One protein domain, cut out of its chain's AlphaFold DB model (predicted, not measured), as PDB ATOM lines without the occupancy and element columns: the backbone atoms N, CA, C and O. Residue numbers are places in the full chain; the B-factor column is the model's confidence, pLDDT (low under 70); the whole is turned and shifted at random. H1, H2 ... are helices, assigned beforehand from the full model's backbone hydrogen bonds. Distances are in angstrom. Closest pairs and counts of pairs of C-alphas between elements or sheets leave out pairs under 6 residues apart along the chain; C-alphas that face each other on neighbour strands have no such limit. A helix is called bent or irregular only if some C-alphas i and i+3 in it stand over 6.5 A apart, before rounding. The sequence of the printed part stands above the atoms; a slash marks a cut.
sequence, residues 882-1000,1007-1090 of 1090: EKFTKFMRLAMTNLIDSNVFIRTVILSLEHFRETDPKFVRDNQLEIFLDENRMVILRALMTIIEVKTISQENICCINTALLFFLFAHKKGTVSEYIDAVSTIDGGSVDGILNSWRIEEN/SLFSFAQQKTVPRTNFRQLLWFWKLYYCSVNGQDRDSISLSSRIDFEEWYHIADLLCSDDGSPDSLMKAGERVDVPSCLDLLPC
ATOM      1  N   GLU A 882     213.475 163.403 145.499       86.75
ATOM      2  CA  GLU A 882     212.317 162.568 145.861       86.75
ATOM      3  C   GLU A 882     211.090 163.376 146.316       86.75
ATOM      4  O   GLU A 882     209.972 162.847 146.288       86.75
ATOM      5  N   LYS A 883     211.276 164.642 146.730       90.75
ATOM      6  CA  LYS A 883     210.170 165.521 147.142       90.75
ATOM      7  C   LYS A 883     209.178 165.724 145.992       90.75
ATOM      8  O   LYS A 883     207.980 165.600 146.231       90.75
ATOM      9  N   PHE A 884     209.654 165.920 144.758       91.38
ATOM     10  CA  PHE A 884     208.802 166.066 143.571       91.38
ATOM     11  C   PHE A 884     207.882 164.859 143.384       91.38
ATOM     12  O   PHE A 884     206.666 165.001 143.274       91.38
ATOM     13  N   THR A 885     208.453 163.653 143.413       86.62
ATOM     14  CA  THR A 885     207.693 162.414 143.224       86.62
ATOM     15  C   THR A 885     206.646 162.229 144.318       86.62
ATOM     16  O   THR A 885     205.514 161.856 144.018       86.62
ATOM     17  N   LYS A 886     206.986 162.512 145.584       87.00
ATOM     18  CA  LYS A 886     206.030 162.454 146.702       87.00
ATOM     19  C   LYS A 886     204.908 163.482 146.546       87.00
ATOM     20  O   LYS A 886     203.746 163.135 146.727       87.00
ATOM     21  N   PHE A 887     205.250 164.706 146.159       91.00
ATOM     22  CA  PHE A 887     204.298 165.794 145.957       91.00
ATOM     23  C   PHE A 887     203.315 165.492 144.820       91.00
ATOM     24  O   PHE A 887     202.103 165.559 145.015       91.00
ATOM     25  N   MET A 888     203.813 165.080 143.649       89.44
ATOM     26  CA  MET A 888     202.942 164.737 142.520       89.44
ATOM     27  C   MET A 888     202.090 163.506 142.821       89.44
ATOM     28  O   MET A 888     200.911 163.475 142.476       89.44
ATOM     29  N   ARG A 889     202.635 162.524 143.544       84.38
ATOM     30  CA  ARG A 889     201.868 161.377 144.039       84.38
ATOM     31  C   ARG A 889     200.708 161.817 144.940       84.38
ATOM     32  O   ARG A 889     199.580 161.368 144.737       84.38
ATOM     33  N   LEU A 890     200.963 162.709 145.898       87.50
ATOM     34  CA  LEU A 890     199.933 163.272 146.774       87.50
ATOM     35  C   LEU A 890     198.846 164.005 145.976       87.50
ATOM     36  O   LEU A 890     197.660 163.760 146.190       87.50
ATOM     37  N   ALA A 891     199.248 164.859 145.030       88.44
ATOM     38  CA  ALA A 891     198.317 165.590 144.179       88.44
ATOM     39  C   ALA A 891     197.423 164.640 143.364       88.44
ATOM     40  O   ALA A 891     196.211 164.829 143.320       88.44
ATOM     41  N   MET A 892     197.990 163.595 142.753       86.00
ATOM     42  CA  MET A 892     197.228 162.671 141.905       86.00
ATOM     43  C   MET A 892     196.318 161.724 142.695       86.00
ATOM     44  O   MET A 892     195.222 161.401 142.242       86.00
ATOM     45  N   THR A 893     196.742 161.293 143.885       81.81
ATOM     46  CA  THR A 893     195.904 160.473 144.782       81.81
ATOM     47  C   THR A 893     194.734 161.247 145.380       81.81
ATOM     48  O   THR A 893     193.727 160.641 145.729       81.81
ATOM     49  N   ASN A 894     194.826 162.577 145.430       85.00
ATOM     50  CA  ASN A 894     193.778 163.468 145.925       85.00
ATOM     51  C   ASN A 894     193.358 164.468 144.841       85.00
ATOM     52  O   ASN A 894     193.330 165.679 145.056       85.00
ATOM     53  N   LEU A 895     193.063 163.960 143.642       87.25
ATOM     54  CA  LEU A 895     192.831 164.798 142.467       87.25
ATOM     55  C   LEU A 895     191.633 165.751 142.621       87.25
ATOM     56  O   LEU A 895     191.678 166.843 142.067       87.25
ATOM     57  N   ILE A 896     190.596 165.388 143.389       88.19
ATOM     58  CA  ILE A 896     189.474 166.301 143.684       88.19
ATOM     59  C   ILE A 896     189.982 167.546 144.419       88.19
ATOM     60  O   ILE A 896     189.658 168.654 144.010       88.19
ATOM     61  N   ASP A 897     190.841 167.383 145.420       89.12
ATOM     62  CA  ASP A 897     191.364 168.497 146.216       89.12
ATOM     63  C   ASP A 897     192.447 169.289 145.462       89.12
ATOM     64  O   ASP A 897     192.566 170.500 145.622       89.12
ATOM     65  N   SER A 898     193.243 168.626 144.615       93.06
ATOM     66  CA  SER A 898     194.393 169.241 143.934       93.06
ATOM     67  C   SER A 898     194.086 169.815 142.544       93.06
ATOM     68  O   SER A 898     194.920 170.523 141.972       93.06
ATOM     69  N   ASN A 899     192.908 169.547 141.959       93.69
ATOM     70  CA  ASN A 899     192.627 169.912 140.562       93.69
ATOM     71  C   ASN A 899     192.768 171.418 140.274       93.69
ATOM     72  O   ASN A 899     193.184 171.790 139.179       93.69
ATOM     73  N   VAL A 900     192.461 172.294 141.236       93.38
ATOM     74  CA  VAL A 900     192.587 173.750 141.068       93.38
ATOM     75  C   VAL A 900     194.056 174.181 140.992       93.38
ATOM     76  O   VAL A 900     194.396 175.053 140.181       93.38
ATOM     77  N   PHE A 901     194.941 173.525 141.749       96.38
ATOM     78  CA  PHE A 901     196.389 173.676 141.609       96.38
ATOM     79  C   PHE A 901     196.856 173.188 140.230       96.38
ATOM     80  O   PHE A 901     197.502 173.943 139.506       96.38
ATOM     81  N   ILE A 902     196.446 171.985 139.806       96.12
ATOM     82  CA  ILE A 902     196.784 171.436 138.479       96.12
ATOM     83  C   ILE A 902     196.322 172.372 137.353       96.12
ATOM     84  O   ILE A 902     197.088 172.681 136.440       96.12
ATOM     85  N   ARG A 903     195.100 172.905 137.447       96.56
ATOM     86  CA  ARG A 903     194.565 173.915 136.526       96.56
ATOM     87  C   ARG A 903     195.447 175.157 136.472       96.56
ATOM     88  O   ARG A 903     195.711 175.675 135.390       96.56
ATOM     89  N   THR A 904     195.910 175.631 137.625       96.88
ATOM     90  CA  THR A 904     196.794 176.798 137.721       96.88
ATOM     91  C   THR A 904     198.147 176.544 137.063       96.88
ATOM     92  O   THR A 904     198.652 177.420 136.353       96.88
ATOM     93  N   VAL A 905     198.698 175.339 137.231       97.31
ATOM     94  CA  VAL A 905     199.929 174.910 136.561       97.31
ATOM     95  C   VAL A 905     199.747 174.919 135.041       97.31
ATOM     96  O   VAL A 905     200.517 175.579 134.349       97.31
ATOM     97  N   ILE A 906     198.690 174.282 134.528       96.62
ATOM     98  CA  ILE A 906     198.398 174.204 133.086       96.62
ATOM     99  C   ILE A 906     198.206 175.601 132.480       96.62
ATOM    100  O   ILE A 906     198.822 175.920 131.465       96.62
ATOM    101  N   LEU A 907     197.391 176.456 133.113       96.62
ATOM    102  CA  LEU A 907     197.164 177.836 132.663       96.62
ATOM    103  C   LEU A 907     198.469 178.633 132.586       96.62
ATOM    104  O   LEU A 907     198.709 179.348 131.613       96.62
ATOM    105  N   SER A 908     199.308 178.521 133.618       97.00
ATOM    106  CA  SER A 908     200.557 179.277 133.697       97.00
ATOM    107  C   SER A 908     201.568 178.791 132.661       97.00
ATOM    108  O   SER A 908     202.158 179.615 131.972       97.00
ATOM    109  N   LEU A 909     201.732 177.473 132.502       96.69
ATOM    110  CA  LEU A 909     202.651 176.894 131.519       96.69
ATOM    111  C   LEU A 909     202.233 177.212 130.082       96.69
ATOM    112  O   LEU A 909     203.096 177.543 129.271       96.69
ATOM    113  N   GLU A 910     200.936 177.181 129.761       94.94
ATOM    114  CA  GLU A 910     200.476 177.581 128.427       94.94
ATOM    115  C   GLU A 910     200.741 179.075 128.176       94.94
ATOM    116  O   GLU A 910     201.280 179.431 127.131       94.94
ATOM    117  N   HIS A 911     200.496 179.943 129.164       94.06
ATOM    118  CA  HIS A 911     200.830 181.367 129.062       94.06
ATOM    119  C   HIS A 911     202.342 181.612 128.907       94.06
ATOM    120  O   HIS A 911     202.783 182.466 128.135       94.06
ATOM    121  N   PHE A 912     203.178 180.854 129.618       95.25
ATOM    122  CA  PHE A 912     204.627 180.955 129.472       95.25
ATOM    123  C   PHE A 912     205.100 180.446 128.117       95.25
ATOM    124  O   PHE A 912     206.078 180.977 127.605       95.25
ATOM    125  N   ARG A 913     204.409 179.477 127.511       94.50
ATOM    126  CA  ARG A 913     204.780 178.913 126.207       94.50
ATOM    127  C   ARG A 913     204.754 179.962 125.101       94.50
ATOM    128  O   ARG A 913     205.564 179.876 124.185       94.50
ATOM    129  N   GLU A 914     203.890 180.968 125.210       88.81
ATOM    130  CA  GLU A 914     203.821 182.093 124.268       88.81
ATOM    131  C   GLU A 914     205.044 183.021 124.362       88.81
ATOM    132  O   GLU A 914     205.451 183.608 123.362       88.81
ATOM    133  N   THR A 915     205.653 183.145 125.548       89.88
ATOM    134  CA  THR A 915     206.736 184.115 125.815       89.88
ATOM    135  C   THR A 915     208.120 183.480 125.934       89.88
ATOM    136  O   THR A 915     209.115 184.101 125.577       89.88
ATOM    137  N   ASP A 916     208.206 182.257 126.452       93.69
ATOM    138  CA  ASP A 916     209.435 181.488 126.643       93.69
ATOM    139  C   ASP A 916     209.155 179.972 126.543       93.69
ATOM    140  O   ASP A 916     209.006 179.271 127.551       93.69
ATOM    141  N   PRO A 917     209.096 179.430 125.313       94.12
ATOM    142  CA  PRO A 917     208.885 178.004 125.090       94.12
ATOM    143  C   PRO A 917     209.995 177.122 125.671       94.12
ATOM    144  O   PRO A 917     209.771 175.934 125.902       94.12
ATOM    145  N   LYS A 918     211.213 177.658 125.838       94.31
ATOM    146  CA  LYS A 918     212.348 176.888 126.354       94.31
ATOM    147  C   LYS A 918     212.168 176.634 127.845       94.31
ATOM    148  O   LYS A 918     212.261 175.484 128.256       94.31
ATOM    149  N   PHE A 919     211.820 177.671 128.604       94.88
ATOM    150  CA  PHE A 919     211.486 177.541 130.021       94.88
ATOM    151  C   PHE A 919     210.436 176.457 130.271       94.88
ATOM    152  O   PHE A 919     210.607 175.632 131.160       94.88
ATOM    153  N   VAL A 920     209.374 176.431 129.459       95.25
ATOM    154  CA  VAL A 920     208.299 175.438 129.591       95.25
ATOM    155  C   VAL A 920     208.812 174.021 129.343       95.25
ATOM    156  O   VAL A 920     208.549 173.147 130.157       95.25
ATOM    157  N   ARG A 921     209.586 173.792 128.272       93.88
ATOM    158  CA  ARG A 921     210.138 172.458 127.965       93.88
ATOM    159  C   ARG A 921     211.061 171.918 129.056       93.88
ATOM    160  O   ARG A 921     211.076 170.713 129.278       93.88
ATOM    161  N   ASP A 922     211.818 172.794 129.707       93.06
ATOM    162  CA  ASP A 922     212.792 172.411 130.732       93.06
ATOM    163  C   ASP A 922     212.151 172.314 132.140       93.06
ATOM    164  O   ASP A 922     212.813 171.930 133.107       93.06
ATOM    165  N   ASN A 923     210.866 172.660 132.289       93.81
ATOM    166  CA  ASN A 923     210.176 172.680 133.577       93.81
ATOM    167  C   ASN A 923     209.698 171.279 134.006       93.81
ATOM    168  O   ASN A 923     208.999 170.591 133.267       93.81
ATOM    169  N   GLN A 924     209.996 170.883 135.250       92.00
ATOM    170  CA  GLN A 924     209.650 169.554 135.777       92.00
ATOM    171  C   GLN A 924     208.138 169.278 135.813       92.00
ATOM    172  O   GLN A 924     207.719 168.146 135.567       92.00
ATOM    173  N   LEU A 925     207.311 170.295 136.086       94.12
ATOM    174  CA  LEU A 925     205.854 170.141 136.086       94.12
ATOM    175  C   LEU A 925     205.315 169.929 134.668       94.12
ATOM    176  O   LEU A 925     204.406 169.123 134.495       94.12
ATOM    177  N   GLU A 926     205.880 170.600 133.659       94.88
ATOM    178  CA  GLU A 926     205.508 170.360 132.259       94.88
ATOM    179  C   GLU A 926     205.891 168.946 131.826       94.88
ATOM    180  O   GLU A 926     205.055 168.262 131.250       94.88
ATOM    181  N   ILE A 927     207.112 168.493 132.135       92.38
ATOM    182  CA  ILE A 927     207.570 167.135 131.801       92.38
ATOM    183  C   ILE A 927     206.599 166.098 132.381       92.38
ATOM    184  O   ILE A 927     206.104 165.234 131.660       92.38
ATOM    185  N   PHE A 928     206.239 166.239 133.660       91.31
ATOM    186  CA  PHE A 928     205.259 165.361 134.295       91.31
ATOM    187  C   PHE A 928     203.875 165.440 133.630       91.31
ATOM    188  O   PHE A 928     203.235 164.410 133.400       91.31
ATOM    189  N   LEU A 929     203.383 166.650 133.344       91.31
ATOM    190  CA  LEU A 929     202.071 166.844 132.730       91.31
ATOM    191  C   LEU A 929     202.018 166.315 131.298       91.31
ATOM    192  O   LEU A 929     200.966 165.826 130.905       91.31
ATOM    193  N   ASP A 930     203.101 166.401 130.528       89.44
ATOM    194  CA  ASP A 930     203.175 165.881 129.162       89.44
ATOM    195  C   ASP A 930     203.113 164.347 129.153       89.44
ATOM    196  O   ASP A 930     202.312 163.772 128.416       89.44
ATOM    197  N   GLU A 931     203.843 163.691 130.063       86.94
ATOM    198  CA  GLU A 931     203.829 162.231 130.232       86.94
ATOM    199  C   GLU A 931     202.473 161.690 130.717       86.94
ATOM    200  O   GLU A 931     202.047 160.606 130.315       86.94
ATOM    201  N   ASN A 932     201.771 162.441 131.573       87.12
ATOM    202  CA  ASN A 932     200.561 161.969 132.259       87.12
ATOM    203  C   ASN A 932     199.266 162.633 131.762       87.12
ATOM    204  O   ASN A 932     198.187 162.366 132.301       87.12
ATOM    205  N   ARG A 933     199.336 163.474 130.720       90.56
ATOM    206  CA  ARG A 933     198.244 164.359 130.271       90.56
ATOM    207  C   ARG A 933     196.910 163.641 130.110       90.56
ATOM    208  O   ARG A 933     195.888 164.070 130.641       90.56
ATOM    209  N   MET A 934     196.930 162.542 129.361       89.56
ATOM    210  CA  MET A 934     195.723 161.795 129.008       89.56
ATOM    211  C   MET A 934     195.163 161.006 130.194       89.56
ATOM    212  O   MET A 934     193.949 160.856 130.308       89.56
ATOM    213  N   VAL A 935     196.031 160.548 131.103       86.25
ATOM    214  CA  VAL A 935     195.629 159.849 132.332       86.25
ATOM    215  C   VAL A 935     194.913 160.816 133.274       86.25
ATOM    216  O   VAL A 935     193.829 160.502 133.761       86.25
ATOM    217  N   ILE A 936     195.471 162.016 133.468       89.50
ATOM    218  CA  ILE A 936     194.874 163.069 134.302       89.50
ATOM    219  C   ILE A 936     193.525 163.509 133.727       89.50
ATOM    220  O   ILE A 936     192.538 163.578 134.458       89.50
ATOM    221  N   LEU A 937     193.461 163.765 132.414       93.19
ATOM    222  CA  LEU A 937     192.217 164.142 131.745       93.19
ATOM    223  C   LEU A 937     191.142 163.064 131.917       93.19
ATOM    224  O   LEU A 937     190.024 163.371 132.329       93.19
ATOM    225  N   ARG A 938     191.489 161.796 131.667       89.50
ATOM    226  CA  ARG A 938     190.561 160.679 131.853       89.50
ATOM    227  C   ARG A 938     190.064 160.596 133.293       89.50
ATOM    228  O   ARG A 938     188.862 160.453 133.487       89.50
ATOM    229  N   ALA A 939     190.956 160.725 134.275       87.88
ATOM    230  CA  ALA A 939     190.588 160.703 135.686       87.88
ATOM    231  C   ALA A 939     189.609 161.836 136.034       87.88
ATOM    232  O   ALA A 939     188.562 161.568 136.613       87.88
ATOM    233  N   LEU A 940     189.870 163.080 135.615       91.25
ATOM    234  CA  LEU A 940     188.954 164.211 135.848       91.25
ATOM    235  C   LEU A 940     187.576 164.006 135.199       91.25
ATOM    236  O   LEU A 940     186.563 164.414 135.763       91.25
ATOM    237  N   MET A 941     187.528 163.350 134.036       91.19
ATOM    238  CA  MET A 941     186.281 163.019 133.338       91.19
ATOM    239  C   MET A 941     185.457 161.925 134.031       91.19
ATOM    240  O   MET A 941     184.290 161.762 133.683       91.19
ATOM    241  N   THR A 942     186.030 161.162 134.969       87.31
ATOM    242  CA  THR A 942     185.370 160.004 135.610       87.31
ATOM    243  C   THR A 942     185.339 160.047 137.136       87.31
ATOM    244  O   THR A 942     184.627 159.250 137.735       87.31
ATOM    245  N   ILE A 943     186.095 160.941 137.779       85.06
ATOM    246  CA  ILE A 943     186.212 161.018 139.246       85.06
ATOM    247  C   ILE A 943     184.936 161.532 139.927       85.06
ATOM    248  O   ILE A 943     184.693 161.244 141.098       85.06
ATOM    249  N   ILE A 944     184.104 162.264 139.186       86.69
ATOM    250  CA  ILE A 944     182.784 162.729 139.613       86.69
ATOM    251  C   ILE A 944     181.719 162.266 138.623       86.69
ATOM    252  O   ILE A 944     181.989 162.074 137.441       86.69
ATOM    253  N   GLU A 945     180.489 162.137 139.098       85.81
ATOM    254  CA  GLU A 945     179.309 161.840 138.293       85.81
ATOM    255  C   GLU A 945     178.225 162.880 138.590       85.81
ATOM    256  O   GLU A 945     178.236 163.523 139.641       85.81
ATOM    257  N   VAL A 946     177.213 163.003 137.726       83.75
ATOM    258  CA  VAL A 946     176.087 163.933 137.962       83.75
ATOM    259  C   VAL A 946     175.390 163.674 139.307       83.75
ATOM    260  O   VAL A 946     174.862 164.596 139.919       83.75
ATOM    261  N   LYS A 947     175.399 162.437 139.817       80.00
ATOM    262  CA  LYS A 947     174.805 162.101 141.122       80.00
ATOM    263  C   LYS A 947     175.673 162.504 142.325       80.00
ATOM    264  O   LYS A 947     175.127 162.669 143.410       80.00
ATOM    265  N   THR A 948     176.989 162.652 142.140       81.88
ATOM    266  CA  THR A 948     177.971 162.954 143.203       81.88
ATOM    267  C   THR A 948     178.537 164.372 143.125       81.88
ATOM    268  O   THR A 948     179.346 164.766 143.966       81.88
ATOM    269  N   ILE A 949     178.129 165.147 142.119       84.06
ATOM    270  CA  ILE A 949     178.567 166.529 141.964       84.06
ATOM    271  C   ILE A 949     178.043 167.417 143.100       84.06
ATOM    272  O   ILE A 949     176.865 167.369 143.465       84.06
ATOM    273  N   SER A 950     178.932 168.248 143.632       81.75
ATOM    274  CA  SER A 950     178.692 169.191 144.722       81.75
ATOM    275  C   SER A 950     179.375 170.533 144.429       81.75
ATOM    276  O   SER A 950     180.100 170.684 143.441       81.75
ATOM    277  N   GLN A 951     179.156 171.525 145.297       74.81
ATOM    278  CA  GLN A 951     179.844 172.819 145.209       74.81
ATOM    279  C   GLN A 951     181.370 172.684 145.361       74.81
ATOM    280  O   GLN A 951     182.113 173.497 144.819       74.81
ATOM    281  N   GLU A 952     181.834 171.649 146.061       76.25
ATOM    282  CA  GLU A 952     183.249 171.439 146.383       76.25
ATOM    283  C   GLU A 952     184.023 170.783 145.230       76.25
ATOM    284  O   GLU A 952     185.206 171.051 145.060       76.25
ATOM    285  N   ASN A 953     183.362 169.973 144.390       86.81
ATOM    286  CA  ASN A 953     184.040 169.173 143.359       86.81
ATOM    287  C   ASN A 953     183.725 169.572 141.901       86.81
ATOM    288  O   ASN A 953     184.370 169.063 140.980       86.81
ATOM    289  N   ILE A 954     182.803 170.520 141.660       88.31
ATOM    290  CA  ILE A 954     182.449 171.013 140.310       88.31
ATOM    291  C   ILE A 954     183.658 171.540 139.514       88.31
ATOM    292  O   ILE A 954     183.681 171.488 138.282       88.31
ATOM    293  N   CYS A 955     184.700 172.009 140.208       91.25
ATOM    294  CA  CYS A 955     185.951 172.475 139.614       91.25
ATOM    295  C   CYS A 955     186.689 171.399 138.797       91.25
ATOM    296  O   CYS A 955     187.376 171.760 137.839       91.25
ATOM    297  N   CYS A 956     186.466 170.105 139.064       94.00
ATOM    298  CA  CYS A 956     187.019 169.016 138.254       94.00
ATOM    299  C   CYS A 956     186.581 169.121 136.782       94.00
ATOM    300  O   CYS A 956     187.396 168.909 135.882       94.00
ATOM    301  N   ILE A 957     185.328 169.531 136.529       95.31
ATOM    302  CA  ILE A 957     184.808 169.744 135.168       95.31
ATOM    303  C   ILE A 957     185.546 170.898 134.495       95.31
ATOM    304  O   ILE A 957     185.952 170.773 133.344       95.31
ATOM    305  N   ASN A 958     185.762 172.004 135.215       95.38
ATOM    306  CA  ASN A 958     186.495 173.161 134.692       95.38
ATOM    307  C   ASN A 958     187.921 172.770 134.291       95.38
ATOM    308  O   ASN A 958     188.417 173.182 133.249       95.38
ATOM    309  N   THR A 959     188.589 171.959 135.108       96.69
ATOM    310  CA  THR A 959     189.954 171.514 134.821       96.69
ATOM    311  C   THR A 959     189.989 170.560 133.620       96.69
ATOM    312  O   THR A 959     190.850 170.716 132.759       96.69
ATOM    313  N   ALA A 960     189.025 169.642 133.486       96.94
ATOM    314  CA  ALA A 960     188.893 168.786 132.302       96.94
ATOM    315  C   ALA A 960     188.579 169.587 131.022       96.94
ATOM    316  O   ALA A 960     189.212 169.377 129.989       96.94
ATOM    317  N   LEU A 961     187.647 170.544 131.093       96.88
ATOM    318  CA  LEU A 961     187.312 171.442 129.983       96.88
ATOM    319  C   LEU A 961     188.520 172.257 129.520       96.88
ATOM    320  O   LEU A 961     188.680 172.469 128.321       96.88
ATOM    321  N   LEU A 962     189.398 172.667 130.440       97.12
ATOM    322  CA  LEU A 962     190.605 173.414 130.094       97.12
ATOM    323  C   LEU A 962     191.543 172.623 129.168       97.12
ATOM    324  O   LEU A 962     192.117 173.201 128.246       97.12
ATOM    325  N   PHE A 963     191.685 171.307 129.375       96.88
ATOM    326  CA  PHE A 963     192.477 170.464 128.473       96.88
ATOM    327  C   PHE A 963     191.913 170.484 127.052       96.88
ATOM    328  O   PHE A 963     192.675 170.646 126.100       96.88
ATOM    329  N   PHE A 964     190.591 170.357 126.910       97.44
ATOM    330  CA  PHE A 964     189.932 170.423 125.606       97.44
ATOM    331  C   PHE A 964     189.995 171.817 124.989       97.44
ATOM    332  O   PHE A 964     190.158 171.935 123.779       97.44
ATOM    333  N   LEU A 965     189.948 172.874 125.800       96.69
ATOM    334  CA  LEU A 965     190.098 174.246 125.326       96.69
ATOM    335  C   LEU A 965     191.473 174.467 124.690       96.69
ATOM    336  O   LEU A 965     191.562 174.994 123.580       96.69
ATOM    337  N   PHE A 966     192.548 174.009 125.332       95.50
ATOM    338  CA  PHE A 966     193.883 174.095 124.737       95.50
ATOM    339  C   PHE A 966     194.096 173.115 123.577       95.50
ATOM    340  O   PHE A 966     194.812 173.456 122.637       95.50
ATOM    341  N   ALA A 967     193.449 171.945 123.586       95.12
ATOM    342  CA  ALA A 967     193.434 171.049 122.428       95.12
ATOM    343  C   ALA A 967     192.743 171.704 121.220       95.12
ATOM    344  O   ALA A 967     193.249 171.632 120.106       95.12
ATOM    345  N   HIS A 968     191.644 172.431 121.436       95.62
ATOM    346  CA  HIS A 968     190.950 173.179 120.389       95.62
ATOM    347  C   HIS A 968     191.818 174.287 119.801       95.62
ATOM    348  O   HIS A 968     191.940 174.380 118.581       95.62
ATOM    349  N   LYS A 969     192.525 175.055 120.643       92.75
ATOM    350  CA  LYS A 969     193.502 176.051 120.164       92.75
ATOM    351  C   LYS A 969     194.622 175.432 119.311       92.75
ATOM    352  O   LYS A 969     195.211 176.133 118.493       92.75
ATOM    353  N   LYS A 970     194.899 174.133 119.475       93.62
ATOM    354  CA  LYS A 970     195.911 173.366 118.726       93.62
ATOM    355  C   LYS A 970     195.329 172.535 117.572       93.62
ATOM    356  O   LYS A 970     196.103 171.958 116.816       93.62
ATOM    357  N   GLY A 971     194.004 172.483 117.412       94.44
ATOM    358  CA  GLY A 971     193.333 171.649 116.409       94.44
ATOM    359  C   GLY A 971     193.400 170.141 116.687       94.44
ATOM    360  O   GLY A 971     193.330 169.356 115.749       94.44
ATOM    361  N   THR A 972     193.560 169.727 117.950       95.62
ATOM    362  CA  THR A 972     193.796 168.326 118.359       95.62
ATOM    363  C   THR A 972     192.698 167.752 119.268       95.62
ATOM    364  O   THR A 972     192.928 166.797 120.011       95.62
ATOM    365  N   VAL A 973     191.483 168.315 119.243       94.88
ATOM    366  CA  VAL A 973     190.362 167.863 120.098       94.88
ATOM    367  C   VAL A 973     190.011 166.402 119.827       94.88
ATOM    368  O   VAL A 973     189.951 165.610 120.769       94.88
ATOM    369  N   SER A 974     189.856 166.022 118.559       92.75
ATOM    370  CA  SER A 974     189.571 164.638 118.167       92.75
ATOM    371  C   SER A 974     190.631 163.648 118.664       92.75
ATOM    372  O   SER A 974     190.297 162.567 119.149       92.75
ATOM    373  N   GLU A 975     191.912 164.034 118.625       93.88
ATOM    374  CA  GLU A 975     193.018 163.213 119.134       93.88
ATOM    375  C   GLU A 975     192.892 162.977 120.642       93.88
ATOM    376  O   GLU A 975     193.104 161.863 121.110       93.88
ATOM    377  N   TYR A 976     192.494 164.000 121.405       94.38
ATOM    378  CA  TYR A 976     192.273 163.885 122.848       94.38
ATOM    379  C   TYR A 976     191.078 162.978 123.157       94.38
ATOM    380  O   TYR A 976     191.157 162.114 124.033       94.38
ATOM    381  N   ILE A 977     189.977 163.148 122.421       92.12
ATOM    382  CA  ILE A 977     188.764 162.335 122.555       92.12
ATOM    383  C   ILE A 977     189.080 160.851 122.294       92.12
ATOM    384  O   ILE A 977     188.650 159.966 123.053       92.12
ATOM    385  N   ASP A 978     189.860 160.555 121.256       89.50
ATOM    386  CA  ASP A 978     190.288 159.197 120.922       89.50
ATOM    387  C   ASP A 978     191.297 158.643 121.929       89.50
ATOM    388  O   ASP A 978     191.067 157.563 122.480       89.50
ATOM    389  N   ALA A 979     192.338 159.403 122.273       88.62
ATOM    390  CA  ALA A 979     193.363 158.991 123.229       88.62
ATOM    391  C   ALA A 979     192.759 158.611 124.588       88.62
ATOM    392  O   ALA A 979     193.004 157.506 125.079       88.62
ATOM    393  N   VAL A 980     191.875 159.445 125.150       87.25
ATOM    394  CA  VAL A 980     191.197 159.161 126.429       87.25
ATOM    395  C   VAL A 980     190.397 157.861 126.373       87.25
ATOM    396  O   VAL A 980     190.240 157.195 127.392       87.25
ATOM    397  N   SER A 981     189.916 157.457 125.200       81.06
ATOM    398  CA  SER A 981     189.081 156.258 125.035       81.06
ATOM    399  C   SER A 981     189.887 154.981 124.845       81.06
ATOM    400  O   SER A 981     189.400 153.907 125.184       81.06
ATOM    401  N   THR A 982     191.112 155.103 124.331       81.12
ATOM    402  CA  THR A 982     192.039 153.974 124.168       81.12
ATOM    403  C   THR A 982     192.700 153.545 125.475       81.12
ATOM    404  O   THR A 982     193.098 152.390 125.609       81.12
ATOM    405  N   ILE A 983     192.792 154.449 126.452       75.25
ATOM    406  CA  ILE A 983     193.332 154.142 127.776       75.25
ATOM    407  C   ILE A 983     192.348 153.225 128.513       75.25
ATOM    408  O   ILE A 983     191.209 153.610 128.777       75.25
ATOM    409  N   ASP A 984     192.777 152.013 128.863       65.44
ATOM    410  CA  ASP A 984     191.962 151.094 129.662       65.44
ATOM    411  C   ASP A 984     191.775 151.638 131.091       65.44
ATOM    412  O   ASP A 984     192.718 152.144 131.704       65.44
ATOM    413  N   GLY A 985     190.564 151.510 131.643       59.03
ATOM    414  CA  GLY A 985     190.263 151.895 133.026       59.03
ATOM    415  C   GLY A 985     191.175 151.181 134.026       59.03
ATOM    416  O   GLY A 985     191.708 151.823 134.925       59.03
ATOM    417  N   GLY A 986     191.486 149.902 133.776       58.16
ATOM    418  CA  GLY A 986     192.436 149.139 134.592       58.16
ATOM    419  C   GLY A 986     193.881 149.653 134.524       58.16
ATOM    420  O   GLY A 986     194.637 149.478 135.477       58.16
ATOM    421  N   SER A 987     194.274 150.326 133.436       57.06
ATOM    422  CA  SER A 987     195.594 150.963 133.311       57.06
ATOM    423  C   SER A 987     195.668 152.265 134.100       57.06
ATOM    424  O   SER A 987     196.704 152.549 134.696       57.06
ATOM    425  N   VAL A 988     194.584 153.047 134.124       58.09
ATOM    426  CA  VAL A 988     194.486 154.245 134.974       58.09
ATOM    427  C   VAL A 988     194.528 153.832 136.436       58.09
ATOM    428  O   VAL A 988     195.339 154.365 137.183       58.09
ATOM    429  N   ASP A 989     193.760 152.810 136.817       57.59
ATOM    430  CA  ASP A 989     193.790 152.250 138.167       57.59
ATOM    431  C   ASP A 989     195.168 151.685 138.514       57.59
ATOM    432  O   ASP A 989     195.647 151.890 139.620       57.59
ATOM    433  N   GLY A 990     195.851 151.004 137.591       62.00
ATOM    434  CA  GLY A 990     197.217 150.515 137.795       62.00
ATOM    435  C   GLY A 990     198.223 151.641 138.055       62.00
ATOM    436  O   GLY A 990     199.031 151.542 138.977       62.00
ATOM    437  N   ILE A 991     198.139 152.734 137.294       62.62
ATOM    438  CA  ILE A 991     198.998 153.914 137.459       62.62
ATOM    439  C   ILE A 991     198.656 154.656 138.759       62.62
ATOM    440  O   ILE A 991     199.550 154.935 139.554       62.62
ATOM    441  N   LEU A 992     197.376 154.887 139.048       61.12
ATOM    442  CA  LEU A 992     196.919 155.486 140.305       61.12
ATOM    443  C   LEU A 992     197.293 154.617 141.519       61.12
ATOM    444  O   LEU A 992     197.705 155.134 142.552       61.12
ATOM    445  N   ASN A 993     197.222 153.289 141.390       63.25
ATOM    446  CA  ASN A 993     197.667 152.351 142.421       63.25
ATOM    447  C   ASN A 993     199.192 152.353 142.574       63.25
ATOM    448  O   ASN A 993     199.675 152.217 143.692       63.25
ATOM    449  N   SER A 994     199.960 152.575 141.501       64.19
ATOM    450  CA  SER A 994     201.412 152.811 141.595       64.19
ATOM    451  C   SER A 994     201.749 154.107 142.351       64.19
ATOM    452  O   SER A 994     202.851 154.280 142.877       64.19
ATOM    453  N   TRP A 995     200.781 155.020 142.433       65.62
ATOM    454  CA  TRP A 995     200.842 156.243 143.220       65.62
ATOM    455  C   TRP A 995     200.271 156.062 144.636       65.62
ATOM    456  O   TRP A 995     200.300 156.992 145.437       65.62
ATOM    457  N   ARG A 996     199.804 154.868 145.010       57.75
ATOM    458  CA  ARG A 996     199.348 154.582 146.371       57.75
ATOM    459  C   ARG A 996     200.549 154.363 147.293       57.75
ATOM    460  O   ARG A 996     201.505 153.675 146.944       57.75
ATOM    461  N   ILE A 997     200.503 154.957 148.481       53.19
ATOM    462  CA  ILE A 997     201.467 154.672 149.547       53.19
ATOM    463  C   ILE A 997     201.113 153.289 150.115       53.19
ATOM    464  O   ILE A 997     199.935 153.022 150.359       53.19
ATOM    465  N   GLU A 998     202.098 152.407 150.308       44.91
ATOM    466  CA  GLU A 998     201.903 151.162 151.060       44.91
ATOM    467  C   GLU A 998     201.307 151.510 152.437       44.91
ATOM    468  O   GLU A 998     201.930 152.190 153.251       44.91
ATOM    469  N   GLU A 999     200.042 151.135 152.654       46.50
ATOM    470  CA  GLU A 999     199.267 151.500 153.839       46.50
ATOM    471  C   GLU A 999     199.939 150.986 155.118       46.50
ATOM    472  O   GLU A 999     199.981 149.787 155.382       46.50
ATOM    473  N   ASN A1000     200.306 151.918 155.990       34.66
ATOM    474  CA  ASN A1000     199.835 151.879 157.365       34.66
ATOM    475  C   ASN A1000     199.385 153.300 157.735       34.66
ATOM    476  O   ASN A1000     200.207 154.205 157.785       34.66
ATOM    477  N   SER A1007     187.867 154.323 150.096       38.50
ATOM    478  CA  SER A1007     186.506 154.635 149.626       38.50
ATOM    479  C   SER A1007     186.431 155.414 148.299       38.50
ATOM    480  O   SER A1007     185.497 155.195 147.535       38.50
ATOM    481  N   LEU A1008     187.422 156.251 147.964       40.28
ATOM    482  CA  LEU A1008     187.377 157.104 146.760       40.28
ATOM    483  C   LEU A1008     187.694 156.343 145.462       40.28
ATOM    484  O   LEU A1008     186.992 156.494 144.466       40.28
ATOM    485  N   PHE A1009     188.691 155.453 145.474       43.19
ATOM    486  CA  PHE A1009     189.078 154.684 144.280       43.19
ATOM    487  C   PHE A1009     188.306 153.369 144.104       43.19
ATOM    488  O   PHE A1009     188.335 152.784 143.026       43.19
ATOM    489  N   SER A1010     187.550 152.915 145.113       39.16
ATOM    490  CA  SER A1010     186.577 151.830 144.906       39.16
ATOM    491  C   SER A1010     185.336 152.296 144.130       39.16
ATOM    492  O   SER A1010     184.638 151.462 143.561       39.16
ATOM    493  N   PHE A1011     185.102 153.610 144.002       38.19
ATOM    494  CA  PHE A1011     184.071 154.172 143.118       38.19
ATOM    495  C   PHE A1011     184.462 154.156 141.631       38.19
ATOM    496  O   PHE A1011     183.591 153.970 140.782       38.19
ATOM    497  N   ALA A1012     185.761 154.229 141.309       39.53
ATOM    498  CA  ALA A1012     186.266 154.053 139.939       39.53
ATOM    499  C   ALA A1012     186.027 152.630 139.384       39.53
ATOM    500  O   ALA A1012     186.139 152.402 138.184       39.53
ATOM    501  N   GLN A1013     185.601 151.679 140.232       41.50
ATOM    502  CA  GLN A1013     185.176 150.339 139.813       41.50
ATOM    503  C   GLN A1013     183.821 150.315 139.079       41.50
ATOM    504  O   GLN A1013     183.377 149.244 138.652       41.50
ATOM    505  N   GLN A1014     183.136 151.453 138.906       44.25
ATOM    506  CA  GLN A1014     181.960 151.514 138.040       44.25
ATOM    507  C   GLN A1014     182.371 151.670 136.573       44.25
ATOM    508  O   GLN A1014     183.213 152.484 136.220       44.25
ATOM    509  N   LYS A1015     181.733 150.867 135.712       52.47
ATOM    510  CA  LYS A1015     181.843 150.824 134.243       52.47
ATOM    511  C   LYS A1015     181.395 152.136 133.562       52.47
ATOM    512  O   LYS A1015     180.582 152.097 132.640       52.47
ATOM    513  N   THR A1016     181.830 153.303 134.025       59.78
ATOM    514  CA  THR A1016     181.464 154.584 133.420       59.78
ATOM    515  C   THR A1016     182.357 154.837 132.211       59.78
ATOM    516  O   THR A1016     183.583 154.890 132.287       59.78
ATOM    517  N   VAL A1017     181.732 154.948 131.040       76.94
ATOM    518  CA  VAL A1017     182.430 155.324 129.810       76.94
ATOM    519  C   VAL A1017     182.786 156.814 129.929       76.94
ATOM    520  O   VAL A1017     181.860 157.617 130.071       76.94
ATOM    521  N   PRO A1018     184.074 157.220 129.868       82.69
ATOM    522  CA  PRO A1018     184.476 158.602 130.154       82.69
ATOM    523  C   PRO A1018     183.742 159.640 129.308       82.69
ATOM    524  O   PRO A1018     183.292 160.653 129.835       82.69
ATOM    525  N   ARG A1019     183.563 159.358 128.007       88.19
ATOM    526  CA  ARG A1019     182.816 160.219 127.075       88.19
ATOM    527  C   ARG A1019     181.377 160.439 127.548       88.19
ATOM    528  O   ARG A1019     180.935 161.577 127.648       88.19
ATOM    529  N   THR A1020     180.678 159.361 127.903       86.69
ATOM    530  CA  THR A1020     179.283 159.396 128.365       86.69
ATOM    531  C   THR A1020     179.138 160.144 129.686       86.69
ATOM    532  O   THR A1020     178.261 160.996 129.807       86.69
ATOM    533  N   ASN A1021     180.005 159.866 130.664       88.75
ATOM    534  CA  ASN A1021     179.955 160.553 131.952       88.75
ATOM    535  C   ASN A1021     180.235 162.051 131.788       88.75
ATOM    536  O   ASN A1021     179.459 162.890 132.247       88.75
ATOM    537  N   PHE A1022     181.299 162.398 131.060       92.38
ATOM    538  CA  PHE A1022     181.661 163.792 130.844       92.38
ATOM    539  C   PHE A1022     180.593 164.548 130.047       92.38
ATOM    540  O   PHE A1022     180.269 165.676 130.399       92.38
ATOM    541  N   ARG A1023     179.945 163.913 129.062       90.81
ATOM    542  CA  ARG A1023     178.803 164.490 128.335       90.81
ATOM    543  C   ARG A1023     177.666 164.915 129.274       90.81
ATOM    544  O   ARG A1023     177.143 166.019 129.130       90.81
ATOM    545  N   GLN A1024     177.308 164.076 130.249       88.25
ATOM    546  CA  GLN A1024     176.272 164.398 131.240       88.25
ATOM    547  C   GLN A1024     176.719 165.510 132.201       88.25
ATOM    548  O   GLN A1024     175.941 166.417 132.509       88.25
ATOM    549  N   LEU A1025     177.980 165.476 132.639       91.44
ATOM    550  CA  LEU A1025     178.577 166.527 133.465       91.44
ATOM    551  C   LEU A1025     178.599 167.879 132.741       91.44
ATOM    552  O   LEU A1025     178.314 168.898 133.363       91.44
ATOM    553  N   LEU A1026     178.882 167.908 131.436       92.31
ATOM    554  CA  LEU A1026     178.872 169.138 130.643       92.31
ATOM    555  C   LEU A1026     177.468 169.719 130.477       92.31
ATOM    556  O   LEU A1026     177.313 170.937 130.515       92.31
ATOM    557  N   TRP A1027     176.428 168.889 130.364       87.75
ATOM    558  CA  TRP A1027     175.051 169.389 130.423       87.75
ATOM    559  C   TRP A1027     174.743 170.059 131.757       87.75
ATOM    560  O   TRP A1027     174.226 171.178 131.773       87.75
ATOM    561  N   PHE A1028     175.120 169.420 132.867       87.19
ATOM    562  CA  PHE A1028     175.002 170.032 134.188       87.19
ATOM    563  C   PHE A1028     175.797 171.343 134.271       87.19
ATOM    564  O   PHE A1028     175.275 172.351 134.736       87.19
ATOM    565  N   TRP A1029     177.040 171.351 133.787       90.69
ATOM    566  CA  TRP A1029     177.921 172.517 133.785       90.69
ATOM    567  C   TRP A1029     177.315 173.686 133.007       90.69
ATOM    568  O   TRP A1029     177.266 174.803 133.524       90.69
ATOM    569  N   LYS A1030     176.785 173.426 131.801       87.94
ATOM    570  CA  LYS A1030     176.089 174.430 130.987       87.94
ATOM    571  C   LYS A1030     174.900 174.987 131.760       87.94
ATOM    572  O   LYS A1030     174.787 176.200 131.864       87.94
ATOM    573  N   LEU A1031     174.066 174.139 132.364       83.19
ATOM    574  CA  LEU A1031     172.939 174.593 133.181       83.19
ATOM    575  C   LEU A1031     173.382 175.405 134.399       83.19
ATOM    576  O   LEU A1031     172.750 176.412 134.684       83.19
ATOM    577  N   TYR A1032     174.456 175.011 135.086       82.75
ATOM    578  CA  TYR A1032     174.972 175.676 136.285       82.75
ATOM    579  C   TYR A1032     175.566 177.057 135.978       82.75
ATOM    580  O   TYR A1032     175.185 178.052 136.604       82.75
ATOM    581  N   TYR A1033     176.465 177.140 134.994       84.69
ATOM    582  CA  TYR A1033     177.131 178.389 134.631       84.69
ATOM    583  C   TYR A1033     176.238 179.296 133.781       84.69
ATOM    584  O   TYR A1033     176.273 180.506 133.984       84.69
ATOM    585  N   CYS A1034     175.390 178.761 132.893       79.25
ATOM    586  CA  CYS A1034     174.478 179.565 132.056       79.25
ATOM    587  C   CYS A1034     173.202 180.016 132.791       79.25
ATOM    588  O   CYS A1034     172.424 180.816 132.271       79.25
ATOM    589  N   SER A1035     173.042 179.570 134.031       67.62
ATOM    590  CA  SER A1035     172.048 180.005 135.007       67.62
ATOM    591  C   SER A1035     172.192 181.513 135.341       67.62
ATOM    592  O   SER A1035     173.282 182.083 135.216       67.62
ATOM    593  N   VAL A1036     171.096 182.206 135.697       55.31
ATOM    594  CA  VAL A1036     171.050 183.680 135.851       55.31
ATOM    595  C   VAL A1036     171.820 184.147 137.098       55.31
ATOM    596  O   VAL A1036     171.275 184.174 138.196       55.31
ATOM    597  N   ASN A1037     173.105 184.477 136.923       58.50
ATOM    598  CA  ASN A1037     173.922 185.481 137.634       58.50
ATOM    599  C   ASN A1037     175.396 185.292 137.216       58.50
ATOM    600  O   ASN A1037     175.939 184.193 137.334       58.50
ATOM    601  N   GLY A1038     176.047 186.362 136.745       62.38
ATOM    602  CA  GLY A1038     177.376 186.320 136.114       62.38
ATOM    603  C   GLY A1038     178.558 185.989 137.031       62.38
ATOM    604  O   GLY A1038     179.608 185.629 136.525       62.38
ATOM    605  N   GLN A1039     178.409 186.012 138.361       71.12
ATOM    606  CA  GLN A1039     179.559 185.979 139.280       71.12
ATOM    607  C   GLN A1039     180.474 184.751 139.125       71.12
ATOM    608  O   GLN A1039     181.691 184.898 139.213       71.12
ATOM    609  N   ASP A1040     179.938 183.554 138.868       77.38
ATOM    610  CA  ASP A1040     180.782 182.365 138.647       77.38
ATOM    611  C   ASP A1040     181.413 182.349 137.248       77.38
ATOM    612  O   ASP A1040     182.534 181.864 137.090       77.38
ATOM    613  N   ARG A1041     180.735 182.932 136.244       85.12
ATOM    614  CA  ARG A1041     181.287 183.148 134.893       85.12
ATOM    615  C   ARG A1041     182.427 184.162 134.932       85.12
ATOM    616  O   ARG A1041     183.484 183.942 134.346       85.12
ATOM    617  N   ASP A1042     182.232 185.239 135.683       81.88
ATOM    618  CA  ASP A1042     183.244 186.259 135.924       81.88
ATOM    619  C   ASP A1042     184.412 185.640 136.691       81.88
ATOM    620  O   ASP A1042     185.567 185.854 136.344       81.88
ATOM    621  N   SER A1043     184.125 184.801 137.694       82.38
ATOM    622  CA  SER A1043     185.152 184.129 138.495       82.38
ATOM    623  C   SER A1043     186.009 183.186 137.658       82.38
ATOM    624  O   SER A1043     187.235 183.274 137.739       82.38
ATOM    625  N   ILE A1044     185.408 182.317 136.829       87.94
ATOM    626  CA  ILE A1044     186.193 181.435 135.956       87.94
ATOM    627  C   ILE A1044     187.017 182.268 134.968       87.94
ATOM    628  O   ILE A1044     188.228 182.061 134.909       87.94
ATOM    629  N   SER A1045     186.421 183.290 134.341       89.44
ATOM    630  CA  SER A1045     187.099 184.138 133.349       89.44
ATOM    631  C   SER A1045     188.272 184.921 133.938       89.44
ATOM    632  O   SER A1045     189.388 184.878 133.419       89.44
ATOM    633  N   LEU A1046     188.066 185.574 135.087       86.38
ATOM    634  CA  LEU A1046     189.104 186.305 135.820       86.38
ATOM    635  C   LEU A1046     190.189 185.375 136.369       86.38
ATOM    636  O   LEU A1046     191.337 185.796 136.539       86.38
ATOM    637  N   SER A1047     189.842 184.129 136.709       87.81
ATOM    638  CA  SER A1047     190.800 183.140 137.210       87.81
ATOM    639  C   SER A1047     191.700 182.581 136.115       87.81
ATOM    640  O   SER A1047     192.876 182.343 136.390       87.81
ATOM    641  N   SER A1048     191.177 182.406 134.899       91.44
ATOM    642  CA  SER A1048     191.901 181.815 133.775       91.44
ATOM    643  C   SER A1048     192.494 182.829 132.804       91.44
ATOM    644  O   SER A1048     193.382 182.451 132.049       91.44
ATOM    645  N   ARG A1049     192.031 184.090 132.819       91.69
ATOM    646  CA  ARG A1049     192.272 185.087 131.754       91.69
ATOM    647  C   ARG A1049     191.776 184.599 130.386       91.69
ATOM    648  O   ARG A1049     192.411 184.841 129.367       91.69
ATOM    649  N   ILE A1050     190.664 183.867 130.395       93.00
ATOM    650  CA  ILE A1050     190.007 183.323 129.202       93.00
ATOM    651  C   ILE A1050     188.541 183.712 129.295       93.00
ATOM    652  O   ILE A1050     187.923 183.429 130.320       93.00
ATOM    653  N   ASP A1051     188.000 184.337 128.256       93.12
ATOM    654  CA  ASP A1051     186.606 184.769 128.248       93.12
ATOM    655  C   ASP A1051     185.649 183.580 128.382       93.12
ATOM    656  O   ASP A1051     185.865 182.510 127.806       93.12
ATOM    657  N   PHE A1052     184.559 183.770 129.132       92.94
ATOM    658  CA  PHE A1052     183.559 182.724 129.360       92.94
ATOM    659  C   PHE A1052     182.988 182.147 128.056       92.94
ATOM    660  O   PHE A1052     182.673 180.961 128.000       92.94
ATOM    661  N   GLU A1053     182.894 182.955 127.000       93.25
ATOM    662  CA  GLU A1053     182.428 182.502 125.687       93.25
ATOM    663  C   GLU A1053     183.328 181.410 125.091       93.25
ATOM    664  O   GLU A1053     182.816 180.469 124.488       93.25
ATOM    665  N   GLU A1054     184.649 181.450 125.321       95.06
ATOM    666  CA  GLU A1054     185.541 180.362 124.895       95.06
ATOM    667  C   GLU A1054     185.237 179.070 125.668       95.06
ATOM    668  O   GLU A1054     185.162 177.994 125.078       95.06
ATOM    669  N   TRP A1055     185.001 179.163 126.981       95.25
ATOM    670  CA  TRP A1055     184.611 178.011 127.799       95.25
ATOM    671  C   TRP A1055     183.293 177.397 127.331       95.25
ATOM    672  O   TRP A1055     183.188 176.175 127.187       95.25
ATOM    673  N   TYR A1056     182.292 178.243 127.081       94.81
ATOM    674  CA  TYR A1056     180.985 177.812 126.605       94.81
ATOM    675  C   TYR A1056     181.073 177.179 125.217       94.81
ATOM    676  O   TYR A1056     180.495 176.116 125.009       94.81
ATOM    677  N   HIS A1057     181.833 177.781 124.299       94.88
ATOM    678  CA  HIS A1057     182.024 177.264 122.948       94.88
ATOM    679  C   HIS A1057     182.585 175.839 122.954       94.88
ATOM    680  O   HIS A1057     182.046 174.969 122.278       94.88
ATOM    681  N   ILE A1058     183.611 175.568 123.765       95.81
ATOM    682  CA  ILE A1058     184.186 174.219 123.879       95.81
ATOM    683  C   ILE A1058     183.205 173.243 124.518       95.81
ATOM    684  O   ILE A1058     183.062 172.117 124.045       95.81
ATOM    685  N   ALA A1059     182.501 173.660 125.573       95.00
ATOM    686  CA  ALA A1059     181.472 172.826 126.176       95.00
ATOM    687  C   ALA A1059     180.355 172.489 125.170       95.00
ATOM    688  O   ALA A1059     179.849 171.372 125.185       95.00
ATOM    689  N   ASP A1060     179.981 173.424 124.294       92.81
ATOM    690  CA  ASP A1060     178.976 173.230 123.247       92.81
ATOM    691  C   ASP A1060     179.471 172.324 122.112       92.81
ATOM    692  O   ASP A1060     178.775 171.379 121.742       92.81
ATOM    693  N   LEU A1061     180.705 172.532 121.645       93.50
ATOM    694  CA  LEU A1061     181.369 171.698 120.642       93.50
ATOM    695  C   LEU A1061     181.421 170.230 121.092       93.50
ATOM    696  O   LEU A1061     180.903 169.348 120.412       93.50
ATOM    697  N   LEU A1062     181.929 169.980 122.303       93.25
ATOM    698  CA  LEU A1062     181.989 168.640 122.898       93.25
ATOM    699  C   LEU A1062     180.597 168.016 123.108       93.25
ATOM    700  O   LEU A1062     180.461 166.791 123.154       93.25
ATOM    701  N   CYS A1063     179.565 168.848 123.262       91.00
ATOM    702  CA  CYS A1063     178.173 168.444 123.448       91.00
ATOM    703  C   CYS A1063     177.364 168.377 122.143       91.00
ATOM    704  O   CYS A1063     176.151 168.176 122.212       91.00
ATOM    705  N   SER A1064     177.972 168.578 120.977       86.62
ATOM    706  CA  SER A1064     177.239 168.576 119.711       86.62
ATOM    707  C   SER A1064     176.814 167.156 119.338       86.62
ATOM    708  O   SER A1064     177.627 166.243 119.330       86.62
ATOM    709  N   ASP A1065     175.542 166.936 119.005       81.06
ATOM    710  CA  ASP A1065     175.043 165.608 118.596       81.06
ATOM    711  C   ASP A1065     175.142 165.404 117.065       81.06
ATOM    712  O   ASP A1065     174.371 164.659 116.458       81.06
ATOM    713  N   ASP A1066     176.076 166.107 116.421       81.69
ATOM    714  CA  ASP A1066     176.284 166.126 114.969       81.69
ATOM    715  C   ASP A1066     177.207 165.001 114.469       81.69
ATOM    716  O   ASP A1066     177.325 164.778 113.263       81.69
ATOM    717  N   GLY A1067     177.841 164.269 115.391       72.94
ATOM    718  CA  GLY A1067     178.817 163.229 115.081       72.94
ATOM    719  C   GLY A1067     180.118 163.767 114.485       72.94
ATOM    720  O   GLY A1067     180.842 163.004 113.842       72.94
ATOM    721  N   SER A1068     180.400 165.061 114.670       85.94
ATOM    722  CA  SER A1068     181.683 165.667 114.324       85.94
ATOM    723  C   SER A1068     182.834 164.987 115.080       85.94
ATOM    724  O   SER A1068     182.629 164.435 116.165       85.94
ATOM    725  N   PRO A1069     184.065 165.010 114.535       85.25
ATOM    726  CA  PRO A1069     185.231 164.424 115.205       85.25
ATOM    727  C   PRO A1069     185.561 165.101 116.547       85.25
ATOM    728  O   PRO A1069     186.251 164.503 117.369       85.25
ATOM    729  N   ASP A1070     185.045 166.311 116.773       89.12
ATOM    730  CA  ASP A1070     185.232 167.088 117.998       89.12
ATOM    731  C   ASP A1070     184.087 166.898 119.012       89.12
ATOM    732  O   ASP A1070     184.154 167.422 120.125       89.12
ATOM    733  N   SER A1071     183.054 166.120 118.668       90.62
ATOM    734  CA  SER A1071     181.992 165.730 119.596       90.62
ATOM    735  C   SER A1071     182.410 164.550 120.476       90.62
ATOM    736  O   SER A1071     183.052 163.594 120.032       90.62
ATOM    737  N   LEU A1072     181.973 164.564 121.742       88.69
ATOM    738  CA  LEU A1072     182.148 163.427 122.647       88.69
ATOM    739  C   LEU A1072     181.387 162.180 122.184       88.69
ATOM    740  O   LEU A1072     181.812 161.074 122.512       88.69
ATOM    741  N   MET A1073     180.272 162.327 121.467       85.81
ATOM    742  CA  MET A1073     179.409 161.208 121.078       85.81
ATOM    743  C   MET A1073     179.485 160.974 119.570       85.81
ATOM    744  O   MET A1073     179.460 161.915 118.779       85.81
ATOM    745  N   LYS A1074     179.552 159.709 119.141       79.50
ATOM    746  CA  LYS A1074     179.522 159.395 117.704       79.50
ATOM    747  C   LYS A1074     178.108 159.559 117.146       79.50
ATOM    748  O   LYS A1074     177.121 159.436 117.870       79.50
ATOM    749  N   ALA A1075     178.000 159.773 115.832       68.06
ATOM    750  CA  ALA A1075     176.711 159.873 115.146       68.06
ATOM    751  C   ALA A1075     175.793 158.679 115.485       68.06
ATOM    752  O   ALA A1075     176.131 157.526 115.212       68.06
ATOM    753  N   GLY A1076     174.623 158.964 116.065       63.50
ATOM    754  CA  GLY A1076     173.631 157.957 116.459       63.50
ATOM    755  C   GLY A1076     173.758 157.430 117.895       63.50
ATOM    756  O   GLY A1076     172.837 156.761 118.362       63.50
ATOM    757  N   GLU A1077     174.828 157.761 118.623       70.88
ATOM    758  CA  GLU A1077     174.917 157.521 120.065       70.88
ATOM    759  C   GLU A1077     174.149 158.627 120.802       70.88
ATOM    760  O   GLU A1077     174.497 159.802 120.722       70.88
ATOM    761  N   ARG A1078     173.082 158.264 121.523       61.22
ATOM    762  CA  ARG A1078     172.361 159.187 122.409       61.22
ATOM    763  C   ARG A1078     172.605 158.808 123.856       61.22
ATOM    764  O   ARG A1078     172.519 157.638 124.220       61.22
ATOM    765  N   VAL A1079     172.886 159.816 124.670       67.44
ATOM    766  CA  VAL A1079     172.894 159.703 126.125       67.44
ATOM    767  C   VAL A1079     171.623 160.373 126.608       67.44
ATOM    768  O   VAL A1079     171.389 161.529 126.268       67.44
ATOM    769  N   ASP A1080     170.793 159.663 127.365       61.53
ATOM    770  CA  ASP A1080     169.614 160.283 127.964       61.53
ATOM    771  C   ASP A1080     170.059 161.409 128.903       61.53
ATOM    772  O   ASP A1080     171.024 161.263 129.670       61.53
ATOM    773  N   VAL A1081     169.361 162.545 128.832       60.34
ATOM    774  CA  VAL A1081     169.494 163.597 129.838       60.34
ATOM    775  C   VAL A1081     169.165 162.946 131.187       60.34
ATOM    776  O   VAL A1081     168.141 162.270 131.293       60.34
ATOM    777  N   PRO A1082     170.033 163.061 132.209       58.41
ATOM    778  CA  PRO A1082     169.744 162.507 133.522       58.41
ATOM    779  C   PRO A1082     168.353 162.944 133.992       58.41
ATOM    780  O   PRO A1082     168.071 164.137 134.019       58.41
ATOM    781  N   SER A1083     167.508 162.003 134.419       51.66
ATOM    782  CA  SER A1083     166.122 162.280 134.836       51.66
ATOM    783  C   SER A1083     165.995 163.294 135.983       51.66
ATOM    784  O   SER A1083     164.933 163.869 136.206       51.66
ATOM    785  N   CYS A1084     167.085 163.559 136.713       47.28
ATOM    786  CA  CYS A1084     167.159 164.631 137.704       47.28
ATOM    787  C   CYS A1084     167.184 166.046 137.095       47.28
ATOM    788  O   CYS A1084     166.845 166.998 137.796       47.28
ATOM    789  N   LEU A1085     167.562 166.192 135.822       53.22
ATOM    790  CA  LEU A1085     167.544 167.445 135.063       53.22
ATOM    791  C   LEU A1085     166.199 167.674 134.348       53.22
ATOM    792  O   LEU A1085     165.850 168.826 134.114       53.22
ATOM    793  N   ASP A1086     165.408 166.619 134.104       45.75
ATOM    794  CA  ASP A1086     164.047 166.706 133.532       45.75
ATOM    795  C   ASP A1086     163.039 167.425 134.454       45.75
ATOM    796  O   ASP A1086     161.952 167.817 134.031       45.75
ATOM    797  N   LEU A1087     163.382 167.605 135.735       43.44
ATOM    798  CA  LEU A1087     162.551 168.283 136.738       43.44
ATOM    799  C   LEU A1087     162.708 169.812 136.739       43.44
ATOM    800  O   LEU A1087     162.068 170.488 137.550       43.44
ATOM    801  N   LEU A1088     163.570 170.365 135.885       41.41
ATOM    802  CA  LEU A1088     163.806 171.803 135.803       41.41
ATOM    803  C   LEU A1088     162.940 172.399 134.683       41.41
ATOM    804  O   LEU A1088     163.023 171.934 133.548       41.41
ATOM    805  N   PRO A1089     162.090 173.403 134.968       33.38
ATOM    806  CA  PRO A1089     161.331 174.066 133.915       33.38
ATOM    807  C   PRO A1089     162.299 174.787 132.962       33.38
ATOM    808  O   PRO A1089     163.208 175.473 133.434       33.38
ATOM    809  N   CYS A1090     162.105 174.586 131.651       28.33
ATOM    810  CA  CYS A1090     162.832 175.265 130.569       28.33
ATOM    811  C   CYS A1090     162.836 176.789 130.705       28.33
ATOM    812  O   CYS A1090     161.759 177.356 131.014       28.33
TER     813      CYS A1090
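This is residues 882 to 1000 and 1007 to 1090 of the 1090 residues of the protein "Hypothetical protein" of labyrinthulid quahog parasite QPX (UniProt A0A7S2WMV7). At the core is helix H5, with the long helix H2 running beside it and H4b, H6, H8 and H10 gathered round it, mostly crossed. Beyond H2, helices H1, H3 and H4a make a looser wing at one end of the longest axis, while the unnamed tail, residues 1063 to 1090, lies toward the other end. The printed part has 203 residues with ten named helices, H1 to H10 in chain order, and no named strand: the class is all helix. The whole is compact, with a radius of gyration of the C-alphas of 17.1 A, and rounded, spanning 53 by 43 by 32 A.

Start at H2, residues 895 to 915, which is irregular, with C-alphas 897 and 900 7.5 A apart, and has a kink of 28 degrees near residue 902. With residues 896 to 903 alone it touches the hub, H5, residues 955 to 970, at a shallow tilt of 26 degrees, the same way; the closest C-alphas, of Arg 903 and Thr 959, are 5.5 A apart. H1, residues 882 to 893, and H2 only just touch, only at the corner, with 3 pairs of C-alphas within 8 A, the closest being Ala 891 and Ser 898 at 5.4 A. H3, residues 917 to 922, touches H2, closest at C-alphas 920 and 913, 6.0 A. By its hydrogen bonds H4, residues 924 to 942, was assigned as one helix, but it is bent: C-alphas 931 and 934 are 8.2 A apart, and arms H4a, residues 924 to 931, and H4b, residues 934 to 942, stand about perpendicular at 77 degrees. H4a is near H1. H4b and H5 form a helical hairpin, closest at C-alphas 940 and 956, 5.7 A. H6, residues 973 to 982, touches H4b about perpendicular at 82 degrees, closest at C-alphas 980 and 938, 5.7 A. H8, residues 1018 to 1034, touches H4b, closest at C-alphas 1022 and 941, 5.3 A. H10, residues 1052 to 1062, touches H5 about perpendicular at 82 degrees, closest at C-alphas 1058 and 965, 6.1 A. H9, residues 1039 to 1048, touches H10, closest at C-alphas 1045 and 1052, 5.5 A. H7, residues 985 to 994, is close to H4b but not clearly touching, C-alphas 988 and 935 being 6.3 A apart. Every O i to N i+4 pair is within hydrogen-bond range in H1, H3, H4a, H4b, H7, H8, H9 and H10; the counts are 13 of 17 in H2, 10 of 12 in H5 and 5 of 6 in H6.

Find C-alpha 895 at (192.831, 164.798, 142.467); from there H2 runs 29.0 A to C-alpha 915. H5 begins at C-alpha 955, (185.951, 172.475, 139.614), and spans 23.2 A; H8 spans 23.3 A. H10 ends at C-alpha 1062, (181.989, 168.640, 122.898).

The two C-alphas farthest apart, of Glu 882 and Pro 1089, are 53.6 A apart. Residues 1001 to 1006 are not printed, and C-alphas 1000 and 1007 stand 15.7 A apart across this cut. Of the links printed whole, H4 to H5 is long, with 12 residues. Mean pLDDT of the printed part is 81.3; residues 984 to 1000, 1007 to 1016 and 1078 to 1090 are among those under 70.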